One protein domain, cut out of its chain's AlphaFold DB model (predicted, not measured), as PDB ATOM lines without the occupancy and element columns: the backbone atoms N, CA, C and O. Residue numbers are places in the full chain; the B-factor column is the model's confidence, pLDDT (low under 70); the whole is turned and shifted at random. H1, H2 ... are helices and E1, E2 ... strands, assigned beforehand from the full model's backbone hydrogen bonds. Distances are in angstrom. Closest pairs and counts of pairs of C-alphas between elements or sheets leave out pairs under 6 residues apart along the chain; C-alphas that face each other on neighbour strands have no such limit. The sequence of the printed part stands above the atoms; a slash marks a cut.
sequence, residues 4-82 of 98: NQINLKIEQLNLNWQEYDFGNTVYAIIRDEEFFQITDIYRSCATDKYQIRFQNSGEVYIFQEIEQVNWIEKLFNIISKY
ATOM      1  N   ASN A   4     190.986 154.457 263.248       89.00
ATOM      2  CA  ASN A   4     189.708 154.133 263.891       89.00
ATOM      3  C   ASN A   4     188.657 155.232 263.674       89.00
ATOM      4  O   ASN A   4     187.498 154.936 263.407       89.00
ATOM      5  N   GLN A   5     189.062 156.502 263.751       92.06
ATOM      6  CA  GLN A   5     188.185 157.642 263.478       92.06
ATOM      7  C   GLN A   5     187.763 157.704 262.008       92.06
ATOM      8  O   GLN A   5     186.611 158.016 261.726       92.06
ATOM      9  N   ILE A   6     188.682 157.404 261.080       90.62
ATOM     10  CA  ILE A   6     188.364 157.301 259.650       90.62
ATOM     11  C   ILE A   6     187.336 156.188 259.433       90.62
ATOM     12  O   ILE A   6     186.297 156.451 258.843       90.62
ATOM     13  N   ASN A   7     187.577 154.988 259.968       91.81
ATOM     14  CA  ASN A   7     186.678 153.845 259.808       91.81
ATOM     15  C   ASN A   7     185.261 154.162 260.301       91.81
ATOM     16  O   ASN A   7     184.313 153.968 259.550       91.81
ATOM     17  N   LEU A   8     185.120 154.734 261.503       93.00
ATOM     18  CA  LEU A   8     183.813 155.122 262.045       93.00
ATOM     19  C   LEU A   8     183.086 156.137 261.156       93.00
ATOM     20  O   LEU A   8     181.881 156.029 260.954       93.00
ATOM     21  N   LYS A   9     183.809 157.118 260.611       94.31
ATOM     22  CA  LYS A   9     183.234 158.120 259.708       94.31
ATOM     23  C   LYS A   9     182.791 157.513 258.376       94.31
ATOM     24  O   LYS A   9     181.757 157.909 257.857       94.31
ATOM     25  N   ILE A  10     183.531 156.540 257.842       93.69
ATOM     26  CA  ILE A  10     183.118 155.793 256.645       93.69
ATOM     27  C   ILE A  10     181.902 154.908 256.940       93.69
ATOM     28  O   ILE A  10     180.987 154.864 256.133       93.69
ATOM     29  N   GLU A  11     181.845 154.259 258.104       92.81
ATOM     30  CA  GLU A  11     180.699 153.440 258.535       92.81
ATOM     31  C   GLU A  11     179.420 154.277 258.768       92.81
ATOM     32  O   GLU A  11     178.315 153.745 258.703       92.81
ATOM     33  N   GLN A  12     179.549 155.590 259.002       94.06
ATOM     34  CA  GLN A  12     178.426 156.541 259.054       94.06
ATOM     35  C   GLN A  12     177.905 156.942 257.668       94.06
ATOM     36  O   GLN A  12     176.789 157.454 257.562       94.06
ATOM     37  N   LEU A  13     178.689 156.726 256.609       91.88
ATOM     38  CA  LEU A  13     178.224 156.921 255.245       91.88
ATOM     39  C   LEU A  13     177.300 155.753 254.886       91.88
ATOM     40  O   LEU A  13     177.699 154.589 254.934       91.88
ATOM     41  N   ASN A  14     176.065 156.051 254.484       89.31
ATOM     42  CA  ASN A  14     175.129 155.042 253.989       89.31
ATOM     43  C   ASN A  14     175.487 154.640 252.544       89.31
ATOM     44  O   ASN A  14     174.777 154.969 251.594       89.31
ATOM     45  N   LEU A  15     176.654 154.015 252.379       93.31
ATOM     46  CA  LEU A  15     177.246 153.695 251.084       93.31
ATOM     47  C   LEU A  15     176.527 152.529 250.412       93.31
ATOM     48  O   LEU A  15     176.277 151.491 251.025       93.31
ATOM     49  N   ASN A  16     176.263 152.683 249.115       93.31
ATOM     50  CA  ASN A  16     175.775 151.595 248.283       93.31
ATOM     51  C   ASN A  16     176.962 150.844 247.665       93.31
ATOM     52  O   ASN A  16     177.585 151.327 246.715       93.31
ATOM     53  N   TRP A  17     177.284 149.686 248.235       92.56
ATOM     54  CA  TRP A  17     178.416 148.861 247.824       92.56
ATOM     55  C   TRP A  17     178.122 148.075 246.545       92.56
ATOM     56  O   TRP A  17     177.037 147.530 246.360       92.56
ATOM     57  N   GLN A  18     179.123 147.991 245.678       89.94
ATOM     58  CA  GLN A  18     179.106 147.282 244.404       89.94
ATOM     59  C   GLN A  18     180.293 146.322 244.343       89.94
ATOM     60  O   GLN A  18     181.357 146.600 244.901       89.94
ATOM     61  N   GLU A  19     180.129 145.190 243.666       86.56
ATOM     62  CA  GLU A  19     181.219 144.232 243.466       86.56
ATOM     63  C   GLU A  19     182.258 144.790 242.488       86.56
ATOM     64  O   GLU A  19     181.911 145.341 241.442       86.56
ATOM     65  N   TYR A  20     183.542 144.654 242.831       80.06
ATOM     66  CA  TYR A  20     184.651 144.983 241.941       80.06
ATOM     67  C   TYR A  20     185.207 143.696 241.318       80.06
ATOM     68  O   TYR A  20     185.541 142.753 242.035       80.06
ATOM     69  N   ASP A  21     185.288 143.662 239.986       62.19
ATOM     70  CA  ASP A  21     185.540 142.461 239.177       62.19
ATOM     71  C   ASP A  21     186.682 141.547 239.688       62.19
ATOM     72  O   ASP A  21     187.786 141.995 240.008       62.19
ATOM     73  N   PHE A  22     186.421 140.230 239.667       50.53
ATOM     74  CA  PHE A  22     187.336 139.122 240.001       50.53
ATOM     75  C   PHE A  22     187.931 139.100 241.428       50.53
ATOM     76  O   PHE A  22     189.109 138.769 241.602       50.53
ATOM     77  N   GLY A  23     187.132 139.340 242.475       59.53
ATOM     78  CA  GLY A  23     187.566 139.012 243.839       59.53
ATOM     79  C   GLY A  23     186.647 139.444 244.983       59.53
ATOM     80  O   GLY A  23     185.563 139.974 244.780       59.53
ATOM     81  N   ASN A  24     187.141 139.232 246.207       72.25
ATOM     82  CA  ASN A  24     186.510 139.552 247.496       72.25
ATOM     83  C   ASN A  24     186.602 141.054 247.834       72.25
ATOM     84  O   ASN A  24     187.012 141.431 248.930       72.25
ATOM     85  N   THR A  25     186.351 141.942 246.873       80.44
ATOM     86  CA  THR A  25     186.465 143.395 247.065       80.44
ATOM     87  C   THR A  25     185.189 144.072 246.605       80.44
ATOM     88  O   THR A  25     184.735 143.864 245.482       80.44
ATOM     89  N   VAL A  26     184.632 144.904 247.479       90.12
ATOM     90  CA  VAL A  26     183.510 145.778 247.146       90.12
ATOM     91  C   VAL A  26     183.972 147.220 247.156       90.12
ATOM     92  O   VAL A  26     184.948 147.585 247.817       90.12
ATOM     93  N   TYR A  27     183.275 148.051 246.401       93.19
ATOM     94  CA  TYR A  27     183.544 149.471 246.345       93.19
ATOM     95  C   TYR A  27     182.252 150.275 246.328       93.19
ATOM     96  O   TYR A  27     181.203 149.783 245.928       93.19
ATOM     97  N   ALA A  28     182.329 151.515 246.776       95.38
ATOM     98  CA  ALA A  28     181.255 152.482 246.692       95.38
ATOM     99  C   ALA A  28     181.793 153.772 246.074       95.38
ATOM    100  O   ALA A  28     182.964 154.122 246.252       95.38
ATOM    101  N   ILE A  29     180.921 154.476 245.358       95.75
ATOM    102  CA  ILE A  29     181.196 155.804 244.810       95.75
ATOM    103  C   ILE A  29     180.255 156.788 245.499       95.75
ATOM    104  O   ILE A  29     179.056 156.533 245.609       95.75
ATOM    105  N   ILE A  30     180.800 157.912 245.949       96.19
ATOM    106  CA  ILE A  30     180.056 159.027 246.539       96.19
ATOM    107  C   ILE A  30     180.648 160.346 246.035       96.19
ATOM    108  O   ILE A  30     181.840 160.413 245.735       96.19
ATOM    109  N   ARG A  31     179.836 161.400 245.916       96.38
ATOM    110  CA  ARG A  31     180.344 162.737 245.574       96.38
ATOM    111  C   ARG A  31     181.177 163.297 246.722       96.38
ATOM    112  O   ARG A  31     180.849 163.084 247.888       96.38
ATOM    113  N   ASP A  32     182.242 164.017 246.398       94.75
ATOM    114  CA  ASP A  32     183.134 164.610 247.395       94.75
ATOM    115  C   ASP A  32     182.407 165.592 248.331       94.75
ATOM    116  O   ASP A  32     182.626 165.552 249.539       94.75
ATOM    117  N   GLU A  33     181.457 166.371 247.817       93.75
ATOM    118  CA  GLU A  33     180.584 167.254 248.601       93.75
ATOM    119  C   GLU A  33     179.828 166.505 249.713       93.75
ATOM    120  O   GLU A  33     179.874 166.905 250.879       93.75
ATOM    121  N   GLU A  34     179.156 165.402 249.371       93.94
ATOM    122  CA  GLU A  34     178.405 164.565 250.321       93.94
ATOM    123  C   GLU A  34     179.349 163.864 251.306       93.94
ATOM    124  O   GLU A  34     179.071 163.757 252.501       93.94
ATOM    125  N   PHE A  35     180.513 163.439 250.817       96.00
ATOM    126  CA  PHE A  35     181.546 162.807 251.623       96.00
ATOM    127  C   PHE A  35     182.130 163.758 252.681       96.00
ATOM    128  O   PHE A  35     182.356 163.358 253.831       96.00
ATOM    129  N   PHE A  36     182.368 165.023 252.326       94.38
ATOM    130  CA  PHE A  36     182.939 166.015 253.236       94.38
ATOM    131  C   PHE A  36     181.973 166.447 254.336       94.38
ATOM    132  O   PHE A  36     182.437 166.740 255.434       94.38
ATOM    133  N   GLN A  37     180.657 166.423 254.095       93.31
ATOM    134  CA  GLN A  37     179.652 166.765 255.114       93.31
ATOM    135  C   GLN A  37     179.713 165.863 256.356       93.31
ATOM    136  O   GLN A  37     179.267 166.267 257.428       93.31
ATOM    137  N   ILE A  38     180.253 164.649 256.213       92.44
ATOM    138  CA  ILE A  38     180.269 163.630 257.269       92.44
ATOM    139  C   ILE A  38     181.698 163.349 257.756       92.44
ATOM    140  O   ILE A  38     181.929 163.140 258.950       92.44
ATOM    141  N   THR A  39     182.685 163.320 256.854       91.81
ATOM    142  CA  THR A  39     183.983 162.703 257.165       91.81
ATOM    143  C   THR A  39     185.128 163.676 257.453       91.81
ATOM    144  O   THR A  39     186.090 163.280 258.113       91.81
ATOM    145  N   ASP A  40     185.086 164.931 257.001       91.00
ATOM    146  CA  ASP A  40     186.234 165.865 257.020       91.00
ATOM    147  C   ASP A  40     187.552 165.296 256.426       91.00
ATOM    148  O   ASP A  40     188.648 165.788 256.717       91.00
ATOM    149  N   ILE A  41     187.501 164.219 255.634       91.81
ATOM    150  CA  ILE A  41     188.683 163.612 255.006       91.81
ATOM    151  C   ILE A  41     188.883 164.297 253.665       91.81
ATOM    152  O   ILE A  41     188.096 164.070 252.769       91.81
ATOM    153  N   TYR A  42     189.942 165.083 253.495       90.94
ATOM    154  CA  TYR A  42     190.179 165.905 252.292       90.94
ATOM    155  C   TYR A  42     191.229 165.336 251.326       90.94
ATOM    156  O   TYR A  42     191.670 166.016 250.401       90.94
ATOM    157  N   ARG A  43     191.713 164.115 251.567       90.62
ATOM    158  CA  ARG A  43     192.742 163.486 250.731       90.62
ATOM    159  C   ARG A  43     192.611 161.975 250.710       90.62
ATOM    160  O   ARG A  43     192.176 161.370 251.690       90.62
ATOM    161  N   SER A  44     193.079 161.376 249.619       93.06
ATOM    162  CA  SER A  44     193.174 159.925 249.483       93.06
ATOM    163  C   SER A  44     194.003 159.336 250.623       93.06
ATOM    164  O   SER A  44     195.072 159.851 250.966       93.06
ATOM    165  N   CYS A  45     193.504 158.268 251.232       91.06
ATOM    166  CA  CYS A  45     194.158 157.590 252.344       91.06
ATOM    167  C   CYS A  45     193.714 156.128 252.423       91.06
ATOM    168  O   CYS A  45     192.788 155.705 251.735       91.06
ATOM    169  N   ALA A  46     194.412 155.346 253.239       90.38
ATOM    170  CA  ALA A  46     194.086 153.951 253.485       90.38
ATOM    171  C   ALA A  46     194.100 153.678 254.989       90.38
ATOM    172  O   ALA A  46     194.924 154.231 255.722       90.38
ATOM    173  N   THR A  47     193.189 152.817 255.420       89.31
ATOM    174  CA  THR A  47     193.136 152.235 256.756       89.31
ATOM    175  C   THR A  47     193.300 150.721 256.655       89.31
ATOM    176  O   THR A  47     193.563 150.169 255.590       89.31
ATOM    177  N   ASP A  48     193.156 150.047 257.786       84.62
ATOM    178  CA  ASP A  48     193.069 148.594 257.891       84.62
ATOM    179  C   ASP A  48     191.812 148.003 257.227       84.62
ATOM    180  O   ASP A  48     191.823 146.829 256.868       84.62
ATOM    181  N   LYS A  49     190.745 148.796 257.052       87.62
ATOM    182  CA  LYS A  49     189.470 148.349 256.460       87.62
ATOM    183  C   LYS A  49     189.181 148.939 255.082       87.62
ATOM    184  O   LYS A  49     188.549 148.278 254.261       87.62
ATOM    185  N   TYR A  50     189.591 150.186 254.847       91.00
ATOM    186  CA  TYR A  50     189.135 150.968 253.703       91.00
ATOM    187  C   TYR A  50     190.284 151.609 252.937       91.00
ATOM    188  O   TYR A  50     191.250 152.101 253.517       91.00
ATOM    189  N   GLN A  51     190.125 151.701 251.621       92.38
ATOM    190  CA  GLN A  51     190.946 152.558 250.777       92.38
ATOM    191  C   GLN A  51     190.078 153.652 250.157       92.38
ATOM    192  O   GLN A  51     189.125 153.359 249.446       92.38
ATOM    193  N   ILE A  52     190.434 154.912 250.395       94.44
ATOM    194  CA  ILE A  52     189.692 156.094 249.946       94.44
ATOM    195  C   ILE A  52     190.510 156.784 248.851       94.44
ATOM    196  O   ILE A  52     191.669 157.151 249.077       94.44
ATOM    197  N   ARG A  53     189.926 156.965 247.664       95.12
ATOM    198  CA  ARG A  53     190.571 157.590 246.503       95.12
ATOM    199  C   ARG A  53     189.702 158.705 245.929       95.12
ATOM    200  O   ARG A  53     188.616 158.443 245.427       95.12
ATOM    201  N   PHE A  54     190.219 159.925 245.957       93.69
ATOM    202  CA  PHE A  54     189.611 161.078 245.295       93.69
ATOM    203  C   PHE A  54     189.935 161.065 243.804       93.69
ATOM    204  O   PHE A  54     191.088 160.854 243.422       93.69
ATOM    205  N   GLN A  55     188.922 161.306 242.980       93.31
ATOM    206  CA  GLN A  55     189.052 161.482 241.540       93.31
ATOM    207  C   GLN A  55     188.935 162.959 241.171       93.31
ATOM    208  O   GLN A  55     188.227 163.727 241.817       93.31
ATOM    209  N   ASN A  56     189.554 163.341 240.054       90.06
ATOM    210  CA  ASN A  56     189.423 164.696 239.504       90.06
ATOM    211  C   ASN A  56     187.993 165.009 239.010       90.06
ATOM    212  O   ASN A  56     187.709 166.154 238.678       90.06
ATOM    213  N   SER A  57     187.111 164.006 238.942       92.06
ATOM    214  CA  SER A  57     185.697 164.144 238.579       92.06
ATOM    215  C   SER A  57     184.803 164.670 239.713       92.06
ATOM    216  O   SER A  57     183.618 164.874 239.470       92.06
ATOM    217  N   GLY A  58     185.333 164.880 240.926       93.25
ATOM    218  CA  GLY A  58     184.523 165.210 242.112       93.25
ATOM    219  C   GLY A  58     183.896 163.980 242.780       93.25
ATOM    220  O   GLY A  58     182.955 164.078 243.563       93.25
ATOM    221  N   GLU A  59     184.398 162.789 242.455       96.56
ATOM    222  CA  GLU A  59     183.947 161.526 243.032       96.56
ATOM    223  C   GLU A  59     184.997 160.954 243.982       96.56
ATOM    224  O   GLU A  59     186.208 161.036 243.749       96.56
ATOM    225  N   VAL A  60     184.520 160.301 245.034       96.75
ATOM    226  CA  VAL A  60     185.326 159.561 245.995       96.75
ATOM    227  C   VAL A  60     184.993 158.086 245.865       96.75
ATOM    228  O   VAL A  60     183.850 157.667 246.040       96.75
ATOM    229  N   TYR A  61     186.018 157.298 245.566       95.06
ATOM    230  CA  TYR A  61     185.934 155.849 245.490       95.06
ATOM    231  C   TYR A  61     186.407 155.276 246.816       95.06
ATOM    232  O   TYR A  61     187.523 155.560 247.263       95.06
ATOM    233  N   ILE A  62     185.566 154.461 247.437       94.88
ATOM    234  CA  ILE A  62     185.842 153.815 248.715       94.88
ATOM    235  C   ILE A  62     185.845 152.319 248.460       94.88
ATOM    236  O   ILE A  62     184.837 151.770 248.036       94.88
ATOM    237  N   PHE A  63     186.970 151.662 248.704       92.19
ATOM    238  CA  PHE A  63     187.117 150.220 248.546       92.19
ATOM    239  C   PHE A  63     187.163 149.564 249.921       92.19
ATOM    240  O   PHE A  63     187.870 150.047 250.805       92.19
ATOM    241  N   GLN A  64     186.444 148.458 250.076       89.69
ATOM    242  CA  GLN A  64     186.486 147.586 251.240       89.69
ATOM    243  C   GLN A  64     186.895 146.187 250.776       89.69
ATOM    244  O   GLN A  64     186.227 145.565 249.944       89.69
ATOM    245  N   GLU A  65     188.000 145.682 251.315       74.06
ATOM    246  CA  GLU A  65     188.373 144.283 251.111       74.06
ATOM    247  C   GLU A  65     187.566 143.414 252.089       74.06
ATOM    248  O   GLU A  65     187.546 143.673 253.291       74.06
ATOM    249  N   ILE A  66     186.860 142.404 251.573       64.62
ATOM    250  CA  ILE A  66     186.039 141.475 252.369       64.62
ATOM    251  C   ILE A  66     186.932 140.446 253.081       64.62
ATOM    252  O   ILE A  66     186.595 139.968 254.162       64.62
ATOM    253  N   GLU A  67     188.106 140.155 252.520       54.09
ATOM    254  CA  GLU A  67     189.144 139.352 253.161       54.09
ATOM    255  C   GLU A  67     190.371 140.214 253.455       54.09
ATOM    256  O   GLU A  67     190.855 140.925 252.574       54.09
ATOM    257  N   GLN A  68     190.914 140.102 254.673       50.28
ATOM    258  CA  GLN A  68     192.252 140.592 255.023       50.28
ATOM    259  C   GLN A  68     193.318 139.759 254.294       50.28
ATOM    260  O   GLN A  68     194.134 139.080 254.914       50.28
ATOM    261  N   VAL A  69     193.306 139.753 252.963       52.19
ATOM    262  CA  VAL A  69     194.387 139.140 252.205       52.19
ATOM    263  C   VAL A  69     195.565 140.076 252.357       52.19
ATOM    264  O   VAL A  69     195.587 141.178 251.807       52.19
ATOM    265  N   ASN A  70     196.535 139.632 253.152       53.34
ATOM    266  CA  ASN A  70     197.817 140.288 253.318       53.34
ATOM    267  C   ASN A  70     198.292 140.707 251.921       53.34
ATOM    268  O   ASN A  70     198.441 139.865 251.041       53.34
ATOM    269  N   TRP A  71     198.493 141.999 251.681       54.41
ATOM    270  CA  TRP A  71     198.946 142.561 250.399       54.41
ATOM    271  C   TRP A  71     200.129 141.784 249.770       54.41
ATOM    272  O   TRP A  71     200.271 141.726 248.548       54.41
ATOM    273  N   ILE A  72     200.927 141.116 250.611       54.75
ATOM    274  CA  ILE A  72     201.980 140.152 250.272       54.75
ATOM    275  C   ILE A  72     201.457 138.951 249.452       54.75
ATOM    276  O   ILE A  72     202.055 138.599 248.440       54.75
ATOM    277  N   GLU A  73     200.338 138.330 249.828       56.69
ATOM    278  CA  GLU A  73     199.751 137.186 249.111       56.69
ATOM    279  C   GLU A  73     199.184 137.585 247.743       56.69
ATOM    280  O   GLU A  73     199.341 136.849 246.766       56.69
ATOM    281  N   LYS A  74     198.606 138.789 247.623       57.50
ATOM    282  CA  LYS A  74     198.199 139.345 246.319       57.50
ATOM    283  C   LYS A  74     199.405 139.553 245.395       57.50
ATOM    284  O   LYS A  74     199.319 139.225 244.212       57.50
ATOM    285  N   LEU A  75     200.545 140.011 245.923       57.66
ATOM    286  CA  LEU A  75     201.807 140.105 245.175       57.66
ATOM    287  C   LEU A  75     202.298 138.732 244.697       57.66
ATOM    288  O   LEU A  75     202.644 138.592 243.524       57.66
ATOM    289  N   PHE A  76     202.268 137.706 245.554       57.56
ATOM    290  CA  PHE A  76     202.638 136.343 245.160       57.56
ATOM    291  C   PHE A  76     201.711 135.766 244.086       57.56
ATOM    292  O   PHE A  76     202.197 135.129 243.156       57.56
ATOM    293  N   ASN A  77     200.405 136.034 244.158       56.22
ATOM    294  CA  ASN A  77     199.444 135.570 243.155       56.22
ATOM    295  C   ASN A  77     199.570 136.284 241.804       56.22
ATOM    296  O   ASN A  77     199.315 135.687 240.758       56.22
ATOM    297  N   ILE A  78     199.992 137.549 241.795       58.84
ATOM    298  CA  ILE A  78     200.341 138.249 240.555       58.84
ATOM    299  C   ILE A  78     201.621 137.634 239.978       58.84
ATOM    300  O   ILE A  78     201.628 137.210 238.826       58.84
ATOM    301  N   ILE A  79     202.677 137.493 240.782       58.31
ATOM    302  CA  ILE A  79     203.956 136.911 240.340       58.31
ATOM    303  C   ILE A  79     203.799 135.448 239.888       58.31
ATOM    304  O   ILE A  79     204.528 135.013 239.008       58.31
ATOM    305  N   SER A  80     202.853 134.682 240.437       54.09
ATOM    306  CA  SER A  80     202.593 133.304 240.004       54.09
ATOM    307  C   SER A  80     201.741 133.222 238.732       54.09
ATOM    308  O   SER A  80     201.987 132.355 237.892       54.09
ATOM    309  N   LYS A  81     200.772 134.134 238.536       50.22
ATOM    310  CA  LYS A  81     199.973 134.215 237.296       50.22
ATOM    311  C   LYS A  81     200.804 134.655 236.097       50.22
ATOM    312  O   LYS A  81     200.628 134.133 234.996       50.22
ATOM    313  N   TYR A  82     201.727 135.587 236.299       54.12
ATOM    314  CA  TYR A  82     202.728 135.924 235.299       54.12
ATOM    315  C   TYR A  82     203.906 134.979 235.495       54.12
ATOM    316  O   TYR A  82     204.774 135.285 236.294       54.12
TER     317      TYR A  82
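AT A GLANCE: This is residues 4 to 82 of the 98 residues of an uncharacterized protein of Chondrocystis sp. NIES-4102 (UniProt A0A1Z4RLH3). A small three-stranded sheet with two short touching helices, H1 and H2, grazing it forms the body; residues 70 to 82, with H3, stick out as an arm that makes the length. The printed part has 79 residues, in order H1, E1, H2, E2, E3, H3; the antiparallel sheet runs E1, E3, E2. The class is mixed, only just compact, close to loose (radius of gyration of the C-alphas 13.8 A), spanning 43 by 27 by 21 A.

IN THESE COORDINATES: H1, residues 4 to 11, begins at C-alpha 4 (189.708, 154.133, 263.891) and is 10.5 A long. E1, residues 25 to 31, is 20.3 A; H2, 32 to 39, 10.0 A; E2, 50 to 54, 13.2 A; E3, 59 to 65, 19.5 A. H3, 71 to 81, is 15.6 A and ends at C-alpha 81 (199.973, 134.215, 237.296).

HOW THE PARTS SIT: Inner strand E3 pairs with E1 (N 28 and O 62, 2.8 A) and, as a hairpin, with E2 (N 53 and O 61, 2.8 A). E1, H2, E2 form a split strand-helix-strand unit, two strands running the same way with a helix between in the chain and E3 between in the sheet, with a right-handed crossover. H1 and H2 touch at a steep tilt of 54 degrees, closest C-alphas Lys 9 and Thr 39, 5.3 A. Every O i to N i+4 pair is within hydrogen-bond range in H1 and H3, 3 of 4 in H2.

THE WHOLE: The farthest C-alphas, Gln 37 and Tyr 82, are 43.3 A apart. The printed part has no cut; the link H1 to E1 is long. Residues 21 to 23 and 66 to 82 have pLDDT under 70.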